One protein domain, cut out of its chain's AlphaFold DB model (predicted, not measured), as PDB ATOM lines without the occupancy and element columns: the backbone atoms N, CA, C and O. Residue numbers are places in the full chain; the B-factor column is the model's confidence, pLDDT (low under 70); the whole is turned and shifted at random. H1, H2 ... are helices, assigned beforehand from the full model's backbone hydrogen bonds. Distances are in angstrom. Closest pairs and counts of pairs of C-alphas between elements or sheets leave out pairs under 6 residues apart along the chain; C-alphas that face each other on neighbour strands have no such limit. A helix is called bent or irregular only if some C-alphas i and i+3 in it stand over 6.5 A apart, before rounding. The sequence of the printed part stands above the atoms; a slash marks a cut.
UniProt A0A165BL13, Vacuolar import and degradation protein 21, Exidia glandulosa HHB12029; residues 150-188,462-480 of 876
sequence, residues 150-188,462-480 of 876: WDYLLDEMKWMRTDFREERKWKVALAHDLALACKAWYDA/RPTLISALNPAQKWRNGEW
ATOM      1  N   TRP A 150     -26.254   4.081 -43.928       92.00
ATOM      2  CA  TRP A 150     -25.675   4.914 -44.990       92.00
ATOM      3  C   TRP A 150     -25.769   6.425 -44.724       92.00
ATOM      4  O   TRP A 150     -24.888   7.160 -45.160       92.00
ATOM      5  N   ASP A 151     -26.790   6.903 -44.007       91.69
ATOM      6  CA  ASP A 151     -26.872   8.311 -43.600       91.69
ATOM      7  C   ASP A 151     -25.826   8.634 -42.529       91.69
ATOM      8  O   ASP A 151     -25.233   9.708 -42.590       91.69
ATOM      9  N   TYR A 152     -25.548   7.703 -41.606       90.75
ATOM     10  CA  TYR A 152     -24.440   7.836 -40.655       90.75
ATOM     11  C   TYR A 152     -23.092   7.880 -41.383       90.75
ATOM     12  O   TYR A 152     -22.353   8.835 -41.189       90.75
ATOM     13  N   LEU A 153     -22.813   6.953 -42.310       94.00
ATOM     14  CA  LEU A 153     -21.584   7.001 -43.120       94.00
ATOM     15  C   LEU A 153     -21.439   8.335 -43.877       94.00
ATOM     16  O   LEU A 153     -20.357   8.917 -43.930       94.00
ATOM     17  N   LEU A 154     -22.531   8.843 -44.458       93.00
ATOM     18  CA  LEU A 154     -22.529  10.131 -45.153       93.00
ATOM     19  C   LEU A 154     -22.399  11.328 -44.203       93.00
ATOM     20  O   LEU A 154     -21.911  12.370 -44.634       93.00
ATOM     21  N   ASP A 155     -22.844  11.221 -42.952       90.56
ATOM     22  CA  ASP A 155     -22.610  12.233 -41.921       90.56
ATOM     23  C   ASP A 155     -21.145  12.218 -41.462       90.56
ATOM     24  O   ASP A 155     -20.519  13.275 -41.519       90.56
ATOM     25  N   GLU A 156     -20.554  11.053 -41.184       91.50
ATOM     26  CA  GLU A 156     -19.117  10.917 -40.885       91.50
ATOM     27  C   GLU A 156     -18.244  11.468 -42.024       91.50
ATOM     28  O   GLU A 156     -17.315  12.241 -41.800       91.50
ATOM     29  N   MET A 157     -18.595  11.191 -43.285       94.25
ATOM     30  CA  MET A 157     -17.914  11.790 -44.441       94.25
ATOM     31  C   MET A 157     -18.031  13.326 -44.494       94.25
ATOM     32  O   MET A 157     -17.106  13.999 -44.956       94.25
ATOM     33  N   LYS A 158     -19.146  13.921 -44.040       90.19
ATOM     34  CA  LYS A 158     -19.293  15.392 -43.941       90.19
ATOM     35  C   LYS A 158     -18.486  15.960 -42.774       90.19
ATOM     36  O   LYS A 158     -17.959  17.070 -42.909       90.19
ATOM     37  N   TRP A 159     -18.410  15.226 -41.664       86.25
ATOM     38  CA  TRP A 159     -17.626  15.576 -40.481       86.25
ATOM     39  C   TRP A 159     -16.140  15.558 -40.825       86.25
ATOM     40  O   TRP A 159     -15.522  16.615 -40.813       86.25
ATOM     41  N   MET A 160     -15.615  14.439 -41.326       91.31
ATOM     42  CA  MET A 160     -14.237  14.294 -41.812       91.31
ATOM     43  C   MET A 160     -13.858  15.353 -42.868       91.31
ATOM     44  O   MET A 160     -12.792  15.963 -42.805       91.31
ATOM     45  N   ARG A 161     -14.753  15.658 -43.822       91.06
ATOM     46  CA  ARG A 161     -14.540  16.749 -44.798       91.06
ATOM     47  C   ARG A 161     -14.441  18.131 -44.142       91.06
ATOM     48  O   ARG A 161     -13.782  19.023 -44.680       91.06
ATOM     49  N   THR A 162     -15.170  18.346 -43.052       84.25
ATOM     50  CA  THR A 162     -15.126  19.590 -42.279       84.25
ATOM     51  C   THR A 162     -13.854  19.643 -41.446       84.25
ATOM     52  O   THR A 162     -13.165  20.655 -41.504       84.25
ATOM     53  N   ASP A 163     -13.481  18.536 -40.810       90.38
ATOM     54  CA  ASP A 163     -12.253  18.354 -40.037       90.38
ATOM     55  C   ASP A 163     -11.010  18.733 -40.856       90.38
ATOM     56  O   ASP A 163     -10.395  19.757 -40.575       90.38
ATOM     57  N   PHE A 164     -10.765  18.082 -42.001       90.06
ATOM     58  CA  PHE A 164      -9.657  18.428 -42.912       90.06
ATOM     59  C   PHE A 164      -9.690  19.865 -43.468       90.06
ATOM     60  O   PHE A 164      -8.714  20.341 -44.062       90.06
ATOM     61  N   ARG A 165     -10.825  20.571 -43.383       87.62
ATOM     62  CA  ARG A 165     -10.932  21.977 -43.804       87.62
ATOM     63  C   ARG A 165     -10.584  22.921 -42.660       87.62
ATOM     64  O   ARG A 165      -9.862  23.888 -42.901       87.62
ATOM     65  N   GLU A 166     -11.093  22.663 -41.462       86.69
ATOM     66  CA  GLU A 166     -10.804  23.473 -40.278       86.69
ATOM     67  C   GLU A 166      -9.377  23.213 -39.763       86.69
ATOM     68  O   GLU A 166      -8.677  24.173 -39.459       86.69
ATOM     69  N   GLU A 167      -8.880  21.974 -39.829       90.88
ATOM     70  CA  GLU A 167      -7.473  21.613 -39.602       90.88
ATOM     71  C   GLU A 167      -6.538  22.390 -40.544       90.88
ATOM     72  O   GLU A 167      -5.567  22.994 -40.095       90.88
ATOM     73  N   ARG A 168      -6.845  22.464 -41.851       89.88
ATOM     74  CA  ARG A 168      -6.038  23.252 -42.803       89.88
ATOM     75  C   ARG A 168      -6.018  24.739 -42.443       89.88
ATOM     76  O   ARG A 168      -4.962  25.355 -42.528       89.88
ATOM     77  N   LYS A 169      -7.157  25.322 -42.053       88.38
ATOM     78  CA  LYS A 169      -7.205  26.726 -41.603       88.38
ATOM     79  C   LYS A 169      -6.400  26.927 -40.322       88.38
ATOM     80  O   LYS A 169      -5.673  27.906 -40.231       88.38
ATOM     81  N   TRP A 170      -6.515  26.007 -39.366       86.56
ATOM     82  CA  TRP A 170      -5.769  26.054 -38.115       86.56
ATOM     83  C   TRP A 170      -4.263  25.930 -38.349       86.56
ATOM     84  O   TRP A 170      -3.522  26.743 -37.821       86.56
ATOM     85  N   LYS A 171      -3.802  25.028 -39.226       91.19
ATOM     86  CA  LYS A 171      -2.384  24.949 -39.624       91.19
ATOM     87  C   LYS A 171      -1.883  26.229 -40.300       91.19
ATOM     88  O   LYS A 171      -0.748  26.622 -40.067       91.19
ATOM     89  N   VAL A 172      -2.717  26.903 -41.100       89.69
ATOM     90  CA  VAL A 172      -2.377  28.215 -41.689       89.69
ATOM     91  C   VAL A 172      -2.315  29.317 -40.623       89.69
ATOM     92  O   VAL A 172      -1.396  30.129 -40.662       89.69
ATOM     93  N   ALA A 173      -3.240  29.330 -39.657       90.12
ATOM     94  CA  ALA A 173      -3.201  30.258 -38.525       90.12
ATOM     95  C   ALA A 173      -1.970  30.011 -37.637       90.12
ATOM     96  O   ALA A 173      -1.213  30.934 -37.380       90.12
ATOM     97  N   LEU A 174      -1.689  28.755 -37.284       90.56
ATOM     98  CA  LEU A 174      -0.506  28.355 -36.524       90.56
ATOM     99  C   LEU A 174       0.796  28.734 -37.244       90.56
ATOM    100  O   LEU A 174       1.715  29.234 -36.610       90.56
ATOM    101  N   ALA A 175       0.881  28.547 -38.565       93.25
ATOM    102  CA  ALA A 175       2.042  28.974 -39.345       93.25
ATOM    103  C   ALA A 175       2.220  30.504 -39.342       93.25
ATOM    104  O   ALA A 175       3.348  30.990 -39.288       93.25
ATOM    105  N   HIS A 176       1.121  31.263 -39.366       91.31
ATOM    106  CA  HIS A 176       1.141  32.717 -39.218       91.31
ATOM    107  C   HIS A 176       1.569  33.144 -37.804       91.31
ATOM    108  O   HIS A 176       2.406  34.031 -37.666       91.31
ATOM    109  N   ASP A 177       1.066  32.484 -36.762       90.56
ATOM    110  CA  ASP A 177       1.409  32.786 -35.369       90.56
ATOM    111  C   ASP A 177       2.873  32.426 -35.059       90.56
ATOM    112  O   ASP A 177       3.572  33.195 -34.402       90.56
ATOM    113  N   LEU A 178       3.387  31.325 -35.621       90.44
ATOM    114  CA  LEU A 178       4.815  30.987 -35.596       90.44
ATOM    115  C   LEU A 178       5.661  32.022 -36.351       90.44
ATOM    116  O   LEU A 178       6.709  32.422 -35.854       90.44
ATOM    117  N   ALA A 179       5.209  32.508 -37.512       93.38
ATOM    118  CA  ALA A 179       5.904  33.572 -38.237       93.38
ATOM    119  C   ALA A 179       5.926  34.895 -37.446       93.38
ATOM    120  O   ALA A 179       6.951  35.578 -37.426       93.38
ATOM    121  N   LEU A 180       4.839  35.233 -36.740       90.81
ATOM    122  CA  LEU A 180       4.800  36.368 -35.815       90.81
ATOM    123  C   LEU A 180       5.723  36.167 -34.607       90.81
ATOM    124  O   LEU A 180       6.393  37.117 -34.217       90.81
ATOM    125  N   ALA A 181       5.815  34.957 -34.050       88.31
ATOM    126  CA  ALA A 181       6.744  34.646 -32.964       88.31
ATOM    127  C   ALA A 181       8.215  34.760 -33.412       88.31
ATOM    128  O   ALA A 181       9.024  35.377 -32.721       88.31
ATOM    129  N   CYS A 182       8.554  34.254 -34.604       89.88
ATOM    130  CA  CYS A 182       9.877  34.438 -35.210       89.88
ATOM    131  C   CYS A 182      10.196  35.919 -35.460       89.88
ATOM    132  O   CYS A 182      11.322  36.350 -35.214       89.88
ATOM    133  N   LYS A 183       9.210  36.710 -35.911       91.31
ATOM    134  CA  LYS A 183       9.365  38.163 -36.059       91.31
ATOM    135  C   LYS A 183       9.600  38.840 -34.705       91.31
ATOM    136  O   LYS A 183      10.551  39.599 -34.582       91.31
ATOM    137  N   ALA A 184       8.792  38.532 -33.691       87.31
ATOM    138  CA  ALA A 184       8.944  39.090 -32.348       87.31
ATOM    139  C   ALA A 184      10.323  38.775 -31.744       87.31
ATOM    140  O   ALA A 184      10.952  39.654 -31.170       87.31
ATOM    141  N   TRP A 185      10.843  37.559 -31.949       87.69
ATOM    142  CA  TRP A 185      12.206  37.187 -31.550       87.69
ATOM    143  C   TRP A 185      13.297  37.977 -32.295       87.69
ATOM    144  O   TRP A 185      14.321  38.324 -31.705       87.69
ATOM    145  N   TYR A 186      13.098  38.268 -33.586       88.38
ATOM    146  CA  TYR A 186      14.040  39.062 -34.382       88.38
ATOM    147  C   TYR A 186      14.054  40.535 -33.948       88.38
ATOM    148  O   TYR A 186      15.130  41.100 -33.738       88.38
ATOM    149  N   ASP A 187      12.863  41.112 -33.762       88.69
ATOM    150  CA  ASP A 187      12.645  42.491 -33.312       88.69
ATOM    151  C   ASP A 187      13.058  42.696 -31.832       88.69
ATOM    152  O   ASP A 187      13.294  43.828 -31.408       88.69
ATOM    153  N   ALA A 188      13.181  41.619 -31.044       87.94
ATOM    154  CA  ALA A 188      13.613  41.658 -29.648       87.94
ATOM    155  C   ALA A 188      15.125  41.904 -29.473       87.94
ATOM    156  O   ALA A 188      15.979  41.395 -30.218       87.94
ATOM    157  N   ARG A 462     -13.680  12.011 -23.339       51.38
ATOM    158  CA  ARG A 462     -14.396  11.989 -24.634       51.38
ATOM    159  C   ARG A 462     -13.490  12.534 -25.759       51.38
ATOM    160  O   ARG A 462     -13.219  13.740 -25.754       51.38
ATOM    161  N   PRO A 463     -13.067  11.723 -26.755       52.56
ATOM    162  CA  PRO A 463     -12.219  12.198 -27.845       52.56
ATOM    163  C   PRO A 463     -13.017  13.158 -28.734       52.56
ATOM    164  O   PRO A 463     -13.794  12.755 -29.600       52.56
ATOM    165  N   THR A 464     -12.849  14.457 -28.494       57.44
ATOM    166  CA  THR A 464     -13.601  15.493 -29.202       57.44
ATOM    167  C   THR A 464     -12.858  15.874 -30.475       57.44
ATOM    168  O   THR A 464     -11.775  16.453 -30.425       57.44
ATOM    169  N   LEU A 465     -13.441  15.535 -31.627       56.72
ATOM    170  CA  LEU A 465     -12.852  15.823 -32.935       56.72
ATOM    171  C   LEU A 465     -12.657  17.332 -33.139       56.72
ATOM    172  O   LEU A 465     -13.502  18.151 -32.765       56.72
ATOM    173  N   ILE A 466     -11.554  17.693 -33.795       58.31
ATOM    174  CA  ILE A 466     -11.092  19.076 -33.981       58.31
ATOM    175  C   ILE A 466     -12.165  19.939 -34.680       58.31
ATOM    176  O   ILE A 466     -12.354  21.112 -34.351       58.31
ATOM    177  N   SER A 467     -12.934  19.351 -35.597       56.12
ATOM    178  CA  SER A 467     -14.094  19.963 -36.260       56.12
ATOM    179  C   SER A 467     -15.211  20.434 -35.324       56.12
ATOM    180  O   SER A 467     -15.846  21.443 -35.633       56.12
ATOM    181  N   ALA A 468     -15.461  19.758 -34.199       60.78
ATOM    182  CA  ALA A 468     -16.458  20.196 -33.217       60.78
ATOM    183  C   ALA A 468     -15.974  21.435 -32.443       60.78
ATOM    184  O   ALA A 468     -16.757  22.338 -32.142       60.78
ATOM    185  N   LEU A 469     -14.664  21.507 -32.194       64.88
ATOM    186  CA  LEU A 469     -14.015  22.568 -31.423       64.88
ATOM    187  C   LEU A 469     -13.793  23.865 -32.224       64.88
ATOM    188  O   LEU A 469     -13.615  24.920 -31.627       64.88
ATOM    189  N   ASN A 470     -13.827  23.822 -33.565       64.81
ATOM    190  CA  ASN A 470     -13.573  24.974 -34.452       64.81
ATOM    191  C   ASN A 470     -12.324  25.800 -34.037       64.81
ATOM    192  O   ASN A 470     -12.435  27.010 -33.801       64.81
ATOM    193  N   PRO A 471     -11.120  25.189 -33.974       66.94
ATOM    194  CA  PRO A 471      -9.898  25.827 -33.461       66.94
ATOM    195  C   PRO A 471      -9.599  27.182 -34.097       66.94
ATOM    196  O   PRO A 471      -9.313  28.139 -33.393       66.94
ATOM    197  N   ALA A 472      -9.758  27.313 -35.416       65.44
ATOM    198  CA  ALA A 472      -9.497  28.561 -36.138       65.44
ATOM    199  C   ALA A 472     -10.384  29.757 -35.707       65.44
ATOM    200  O   ALA A 472     -10.173  30.871 -36.186       65.44
ATOM    201  N   GLN A 473     -11.393  29.540 -34.855       67.19
ATOM    202  CA  GLN A 473     -12.226  30.587 -34.257       67.19
ATOM    203  C   GLN A 473     -12.130  30.627 -32.726       67.19
ATOM    204  O   GLN A 473     -12.111  31.723 -32.167       67.19
ATOM    205  N   LYS A 474     -12.082  29.456 -32.071       70.06
ATOM    206  CA  LYS A 474     -12.196  29.303 -30.610       70.06
ATOM    207  C   LYS A 474     -10.868  29.122 -29.865       70.06
ATOM    208  O   LYS A 474     -10.852  29.250 -28.647       70.06
ATOM    209  N   TRP A 475      -9.766  28.855 -30.564       72.50
ATOM    210  CA  TRP A 475      -8.430  28.770 -29.969       72.50
ATOM    211  C   TRP A 475      -7.730  30.128 -30.060       72.50
ATOM    212  O   TRP A 475      -7.486  30.622 -31.164       72.50
ATOM    213  N   ARG A 476      -7.409  30.743 -28.916       69.75
ATOM    214  CA  ARG A 476      -6.602  31.976 -28.847       69.75
ATOM    215  C   ARG A 476      -5.684  31.936 -27.633       69.75
ATOM    216  O   ARG A 476      -6.091  31.498 -26.570       69.75
ATOM    217  N   ASN A 477      -4.455  32.422 -27.791       61.78
ATOM    218  CA  ASN A 477      -3.478  32.597 -26.706       61.78
ATOM    219  C   ASN A 477      -3.186  31.332 -25.864       61.78
ATOM    220  O   ASN A 477      -2.771  31.450 -24.717       61.78
ATOM    221  N   GLY A 478      -3.377  30.131 -26.422       69.69
ATOM    222  CA  GLY A 478      -3.187  28.864 -25.700       69.69
ATOM    223  C   GLY A 478      -4.411  28.365 -24.924       69.69
ATOM    224  O   GLY A 478      -4.322  27.321 -24.283       69.69
ATOM    225  N   GLU A 479      -5.548  29.060 -25.005       72.31
ATOM    226  CA  GLU A 479      -6.795  28.700 -24.326       72.31
ATOM    227  C   GLU A 479      -7.959  28.509 -25.318       72.31
ATOM    228  O   GLU A 479      -8.009  29.097 -26.408       72.31
ATOM    229  N   TRP A 480      -8.913  27.654 -24.934       69.75
ATOM    230  CA  TRP A 480     -10.162  27.423 -25.662       69.75
ATOM    231  C   TRP A 480     -11.276  28.312 -25.105       69.75
ATOM    232  O   TRP A 480     -11.625  28.207 -23.933       69.75
TER     233      TRP A 480
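This is residues 150 to 188 and 462 to 480 of the 876 residues of the protein "Vacuolar import and degradation protein 21" of Exidia glandulosa HHB12029 (UniProt A0A165BL13). One long helix, H1, makes the whole length of the model, and a small separate stretch, residues 462 to 480 with the two very short helices H2 and H3, packs on one side of its middle. Both ends of H1 stick out beyond this stretch, with residues 150 to 158 and 178 to 188 standing free. The printed part has 58 residues, with three named helices in the order H1, H2, H3 and no named strand, and its class is all helix. It is only just loose, close to extended, with a radius of gyration of the C-alphas of 15.3 A, and its C-alphas span 56 by 20 by 15 A, a rod whose length is that of H1.

H1 covers residues 150 to 187, 38 residues, and measures 54.9 A from first to last C-alpha. It begins at C-alpha 150 at (-25.675, 4.914, -44.990) and ends at C-alpha 187 at (12.645, 42.491, -33.312). After the cut, H2 covers residues 466 to 469 and measures 5.2 A. H3 covers residues 471 to 474 and measures 5.0 A, ending at C-alpha 474 at (-12.196, 29.303, -30.610). Residues 475 to 476 then pair with residues 479 to 480, antiparallel, in stretches too short to be named strands.

H1 is not bent. It touches H2 with residues 159 to 167 alone, and the closest C-alphas are those of Asp 163 and Ser 467, 4.5 A apart. Farther along, H1 touches H3 with residues 166 to 173 alone, and the closest C-alphas are those of Trp 170 and Ala 472, 4.9 A apart. The centres of H1 and H2 are 10.0 A apart, and those of H1 and H3 are 8.8 A apart. H2 and H3 meet only through their link, which is tight, with one residue, Asn 470, between them. In H1, 32 of 34 pairs of O i and N i+4 are within hydrogen-bond range; H2 and H3 are too short for such a pair, and each has its one pair of O i and N i+3 within range.

The two C-alphas farthest apart are those of Trp 150 and Ala 188, at 55.9 A. Without the stretches that stand free, the body has 38 residues and spans 26 by 20 by 13 A. Residues 189 to 461 are cut out and not printed, and the C-alphas of residues 188 and 462 are 41.1 A apart across the cut. The link from H1 to H2 runs across this cut. The mean pLDDT of the printed part is 81.4; 16 residues are under 70, namely residues 462 to 473, residues 476 to 478 and residue 480.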